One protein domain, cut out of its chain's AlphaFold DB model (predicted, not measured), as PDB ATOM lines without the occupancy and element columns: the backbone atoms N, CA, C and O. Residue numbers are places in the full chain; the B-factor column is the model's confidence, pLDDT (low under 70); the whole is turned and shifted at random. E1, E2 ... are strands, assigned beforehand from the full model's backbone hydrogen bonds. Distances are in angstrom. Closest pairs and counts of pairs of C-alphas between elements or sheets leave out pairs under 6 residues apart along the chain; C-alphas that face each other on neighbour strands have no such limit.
ATOM      1  N   PRO A 543     151.224 135.309 113.710       80.38
ATOM      2  CA  PRO A 543     150.461 135.112 112.477       80.38
ATOM      3  C   PRO A 543     151.356 134.856 111.254       80.38
ATOM      4  O   PRO A 543     152.482 135.354 111.170       80.38
ATOM      5  N   CYS A 544     150.856 134.075 110.294       79.31
ATOM      6  CA  CYS A 544     151.631 133.587 109.154       79.31
ATOM      7  C   CYS A 544     150.785 133.364 107.880       79.31
ATOM      8  O   CYS A 544     149.612 133.009 107.962       79.31
ATOM      9  N   PRO A 545     151.355 133.573 106.676       72.62
ATOM     10  CA  PRO A 545     150.562 133.652 105.445       72.62
ATOM     11  C   PRO A 545     150.114 132.294 104.893       72.62
ATOM     12  O   PRO A 545     149.038 132.217 104.310       72.62
ATOM     13  N   THR A 546     150.907 131.231 105.074       76.69
ATOM     14  CA  THR A 546     150.687 129.943 104.399       76.69
ATOM     15  C   THR A 546     150.908 128.772 105.362       76.69
ATOM     16  O   THR A 546     152.045 128.591 105.819       76.69
ATOM     17  N   PRO A 547     149.883 127.943 105.646       73.31
ATOM     18  CA  PRO A 547     150.022 126.735 106.457       73.31
ATOM     19  C   PRO A 547     151.173 125.832 105.984       73.31
ATOM     20  O   PRO A 547     151.451 125.706 104.792       73.31
ATOM     21  N   GLY A 548     151.891 125.224 106.929       63.78
ATOM     22  CA  GLY A 548     153.081 124.404 106.680       63.78
ATOM     23  C   GLY A 548     154.392 125.181 106.468       63.78
ATOM     24  O   GLY A 548     155.467 124.585 106.579       63.78
ATOM     25  N   GLN A 549     154.358 126.496 106.222       79.62
ATOM     26  CA  GLN A 549     155.571 127.306 106.044       79.62
ATOM     27  C   GLN A 549     156.353 127.480 107.360       79.62
ATOM     28  O   GLN A 549     155.773 127.728 108.413       79.62
ATOM     29  N   ILE A 550     157.690 127.424 107.305       79.56
ATOM     30  CA  ILE A 550     158.549 127.830 108.430       79.56
ATOM     31  C   ILE A 550     158.684 129.358 108.453       79.56
ATOM     32  O   ILE A 550     159.122 129.975 107.481       79.56
ATOM     33  N   ILE A 551     158.366 129.955 109.598       85.56
ATOM     34  CA  ILE A 551     158.466 131.385 109.891       85.56
ATOM     35  C   ILE A 551     159.591 131.603 110.908       85.56
ATOM     36  O   ILE A 551     159.710 130.861 111.884       85.56
ATOM     37  N   CYS A 552     160.433 132.617 110.697       85.38
ATOM     38  CA  CYS A 552     161.509 132.961 111.631       85.38
ATOM     39  C   CYS A 552     161.047 134.035 112.616       85.38
ATOM     40  O   CYS A 552     160.654 135.123 112.206       85.38
ATOM     41  N   ILE A 553     161.137 133.737 113.910       85.56
ATOM     42  CA  ILE A 553     160.670 134.599 114.998       85.56
ATOM     43  C   ILE A 553     161.929 135.170 115.662       85.56
ATOM     44  O   ILE A 553     162.457 134.648 116.643       85.56
ATOM     45  N   GLY A 554     162.499 136.184 115.008       84.12
ATOM     46  CA  GLY A 554     163.893 136.576 115.216       84.12
ATOM     47  C   GLY A 554     164.876 135.530 114.665       84.12
ATOM     48  O   GLY A 554     164.554 134.753 113.768       84.12
ATOM     49  N   THR A 555     166.104 135.518 115.190       81.81
ATOM     50  CA  THR A 555     167.173 134.598 114.746       81.81
ATOM     51  C   THR A 555     167.263 133.312 115.572       81.81
ATOM     52  O   THR A 555     167.794 132.311 115.086       81.81
ATOM     53  N   THR A 556     166.754 133.336 116.808       82.25
ATOM     54  CA  THR A 556     166.863 132.266 117.817       82.25
ATOM     55  C   THR A 556     165.589 131.442 117.993       82.25
ATOM     56  O   THR A 556     165.634 130.399 118.647       82.25
ATOM     57  N   LYS A 557     164.462 131.860 117.401       83.94
ATOM     58  CA  LYS A 557     163.216 131.088 117.373       83.94
ATOM     59  C   LYS A 557     162.667 130.955 115.951       83.94
ATOM     60  O   LYS A 557     162.966 131.755 115.065       83.94
ATOM     61  N   PHE A 558     161.858 129.929 115.745       87.81
ATOM     62  CA  PHE A 558     161.086 129.686 114.531       87.81
ATOM     63  C   PHE A 558     159.719 129.112 114.914       87.81
ATOM     64  O   PHE A 558     159.554 128.612 116.022       87.81
ATOM     65  N   GLY A 559     158.754 129.153 114.008       82.81
ATOM     66  CA  GLY A 559     157.512 128.393 114.125       82.81
ATOM     67  C   GLY A 559     157.151 127.792 112.774       82.81
ATOM     68  O   GLY A 559     157.553 128.320 111.737       82.81
ATOM     69  N   THR A 560     156.413 126.687 112.772       80.81
ATOM     70  CA  THR A 560     155.730 126.214 111.560       80.81
ATOM     71  C   THR A 560     154.317 126.775 111.581       80.81
ATOM     72  O   THR A 560     153.659 126.680 112.614       80.81
ATOM     73  N   CYS A 561     153.878 127.350 110.467       79.00
ATOM     74  CA  CYS A 561     152.522 127.849 110.297       79.00
ATOM     75  C   CYS A 561     151.514 126.690 110.340       79.00
ATOM     76  O   CYS A 561     151.735 125.659 109.697       79.00
ATOM     77  N   ASP A 562     150.433 126.847 111.092       67.50
ATOM     78  CA  ASP A 562     149.331 125.895 111.207       67.50
ATOM     79  C   ASP A 562     148.114 126.316 110.360       67.50
ATOM     80  O   ASP A 562     148.195 127.219 109.527       67.50
ATOM     81  N   ILE A 563     147.003 125.593 110.520       57.25
ATOM     82  CA  ILE A 563     145.765 125.785 109.753       57.25
ATOM     83  C   ILE A 563     144.983 127.050 110.150       57.25
ATOM     84  O   ILE A 563     144.194 127.538 109.348       57.25
ATOM     85  N   ASP A 564     145.233 127.617 111.336       63.19
ATOM     86  CA  ASP A 564     144.579 128.849 111.801       63.19
ATOM     87  C   ASP A 564     145.376 130.105 111.394       63.19
ATOM     88  O   ASP A 564     145.103 131.206 111.875       63.19
ATOM     89  N   HIS A 565     146.375 129.944 110.515       73.56
ATOM     90  CA  HIS A 565     147.342 130.975 110.135       73.56
ATOM     91  C   HIS A 565     148.178 131.498 111.317       73.56
ATOM     92  O   HIS A 565     148.608 132.654 111.314       73.56
ATOM     93  N   CYS A 566     148.469 130.637 112.301       79.19
ATOM     94  CA  CYS A 566     149.322 130.944 113.450       79.19
ATOM     95  C   CYS A 566     150.579 130.055 113.499       79.19
ATOM     96  O   CYS A 566     150.670 129.015 112.852       79.19
ATOM     97  N   ALA A 567     151.605 130.484 114.236       79.12
ATOM     98  CA  ALA A 567     152.865 129.758 114.381       79.12
ATOM     99  C   ALA A 567     153.371 129.801 115.832       79.12
ATOM    100  O   ALA A 567     153.645 130.868 116.387       79.12
ATOM    101  N   VAL A 568     153.534 128.625 116.444       81.19
ATOM    102  CA  VAL A 568     154.027 128.477 117.827       81.19
ATOM    103  C   VAL A 568     155.548 128.714 117.891       81.19
ATOM    104  O   VAL A 568     156.285 128.021 117.183       81.19
ATOM    105  N   PRO A 569     156.068 129.624 118.746       81.38
ATOM    106  CA  PRO A 569     157.506 129.888 118.830       81.38
ATOM    107  C   PRO A 569     158.300 128.743 119.486       81.38
ATOM    108  O   PRO A 569     158.251 128.531 120.698       81.38
ATOM    109  N   GLN A 570     159.116 128.053 118.693       77.81
ATOM    110  CA  GLN A 570     160.091 127.040 119.108       77.81
ATOM    111  C   GLN A 570     161.518 127.611 119.047       77.81
ATOM    112  O   GLN A 570     161.830 128.430 118.185       77.81
ATOM    113  N   ALA A 571     162.417 127.183 119.938       81.12
ATOM    114  CA  ALA A 571     163.830 127.568 119.866       81.12
ATOM    115  C   ALA A 571     164.551 126.845 118.711       81.12
ATOM    116  O   ALA A 571     164.324 125.658 118.478       81.12
ATOM    117  N   VAL A 572     165.451 127.539 118.005       80.31
ATOM    118  CA  VAL A 572     166.333 126.896 117.014       80.31
ATOM    119  C   VAL A 572     167.369 126.010 117.714       80.31
ATOM    120  O   VAL A 572     167.810 126.307 118.826       80.31
ATOM    121  N   ALA A 573     167.797 124.929 117.058       76.94
ATOM    122  CA  ALA A 573     168.793 124.018 117.621       76.94
ATOM    123  C   ALA A 573     170.152 124.724 117.856       76.94
ATOM    124  O   ALA A 573     170.534 125.587 117.050       76.94
ATOM    125  N   PRO A 574     170.926 124.353 118.897       73.94
ATOM    126  CA  PRO A 574     172.243 124.930 119.162       73.94
ATOM    127  C   PRO A 574     173.156 124.939 117.927       73.94
ATOM    128  O   PRO A 574     173.269 123.954 117.201       73.94
ATOM    129  N   GLY A 575     173.797 126.080 117.662       76.50
ATOM    130  CA  GLY A 575     174.639 126.276 116.474       76.50
ATOM    131  C   GLY A 575     173.886 126.597 115.173       76.50
ATOM    132  O   GLY A 575     174.530 126.804 114.143       76.50
ATOM    133  N   THR A 576     172.552 126.700 115.197       84.38
ATOM    134  CA  THR A 576     171.735 127.156 114.057       84.38
ATOM    135  C   THR A 576     171.108 128.533 114.300       84.38
ATOM    136  O   THR A 576     171.119 129.048 115.416       84.38
ATOM    137  N   THR A 577     170.603 129.154 113.235       85.62
ATOM    138  CA  THR A 577     169.857 130.422 113.244       85.62
ATOM    139  C   THR A 577     168.769 130.390 112.174       85.62
ATOM    140  O   THR A 577     169.034 129.948 111.051       85.62
ATOM    141  N   CYS A 578     167.575 130.897 112.479       85.25
ATOM    142  CA  CYS A 578     166.527 131.087 111.473       85.25
ATOM    143  C   CYS A 578     166.757 132.403 110.714       85.25
ATOM    144  O   CYS A 578     167.003 133.443 111.326       85.25
ATOM    145  N   LYS A 579     166.686 132.372 109.377       86.62
ATOM    146  CA  LYS A 579     166.614 133.569 108.524       86.62
ATOM    147  C   LYS A 579     165.808 133.261 107.258       86.62
ATOM    148  O   LYS A 579     165.979 132.196 106.676       86.62
ATOM    149  N   ALA A 580     164.953 134.195 106.829       79.88
ATOM    150  CA  ALA A 580     164.160 134.097 105.592       79.88
ATOM    151  C   ALA A 580     163.405 132.753 105.435       79.88
ATOM    152  O   ALA A 580     163.512 132.074 104.415       79.88
ATOM    153  N   GLY A 581     162.698 132.336 106.491       79.12
ATOM    154  CA  GLY A 581     161.916 131.093 106.524       79.12
ATOM    155  C   GLY A 581     162.732 129.792 106.506       79.12
ATOM    156  O   GLY A 581     162.172 128.724 106.283       79.12
ATOM    157  N   LYS A 582     164.056 129.850 106.714       82.06
ATOM    158  CA  LYS A 582     164.943 128.676 106.703       82.06
ATOM    159  C   LYS A 582     165.849 128.651 107.935       82.06
ATOM    160  O   LYS A 582     166.435 129.661 108.323       82.06
ATOM    161  N   ILE A 583     165.999 127.471 108.536       83.69
ATOM    162  CA  ILE A 583     166.964 127.221 109.615       83.69
ATOM    163  C   ILE A 583     168.317 126.898 108.973       83.69
ATOM    164  O   ILE A 583     168.418 126.017 108.123       83.69
ATOM    165  N   THR A 584     169.366 127.623 109.361       81.81
ATOM    166  CA  THR A 584     170.704 127.541 108.749       81.81
ATOM    167  C   THR A 584     171.792 127.395 109.812       81.81
ATOM    168  O   THR A 584     171.619 127.841 110.945       81.81
ATOM    169  N   LYS A 585     172.932 126.770 109.481       78.56
ATOM    170  CA  LYS A 585     174.086 126.690 110.398       78.56
ATOM    171  C   LYS A 585     174.716 128.079 110.578       78.56
ATOM    172  O   LYS A 585     174.998 128.768 109.598       78.56
ATOM    173  N   ARG A 586     174.979 128.478 111.826       67.25
ATOM    174  CA  ARG A 586     175.546 129.790 112.182       67.25
ATOM    175  C   ARG A 586     176.991 129.894 111.667       67.25
ATOM    176  O   ARG A 586     177.888 129.260 112.221       67.25
TER     177      ARG A 586
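This is residues 543 to 586 of the 606 residues of the protein "Lytic polysaccharide monooxygenase" of Zasmidium cellare ATCC 36951 (UniProt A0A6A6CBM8). With little regular structure, this is a small rod of loops and two strand hairpins, E1-E2 near its middle and E3-E4 toward one end, with a long loop joining them. The 44 printed residues hold four named strands, E1 to E4, in two antiparallel two-stranded sheets, and no named helix; the class is all strand, with only 16 residues in named elements. It is compact, radius of gyration of the C-alphas 9.9 A, spanning 30 by 15 by 13 A.

E1, residues 550 to 553, and E2, residues 557 to 560, form an antiparallel hairpin at 149 degrees, with N 551 and O 559 2.8 A apart, within hydrogen-bond range. Residues 557 to 558 of E2 pair antiparallel with 570 to 571. E3, residues 576 to 579, and E4, residues 582 to 585, form another at 144 degrees, with N 577 and O 584 2.8 A apart, within hydrogen-bond range. The closest C-alphas of E1 and E3, Cys 552 and Cys 578, are 5.4 A apart. E2 and E4 are only just apart, at 8.0 A.

E1 runs 9.7 A from C-alpha 550 at (158.549, 127.830, 108.430), E2 10.7 A, E3 9.9 A, and E4 10.1 A to C-alpha 585 at (174.086, 126.690, 110.398).

The farthest C-alphas, Asp 564 and Arg 586, are 31.0 A apart. The printed part has no cut. The E2 to E3 link, 15 residues, is long. pLDDT is under 70 at residues 548, 562 to 564 and 586.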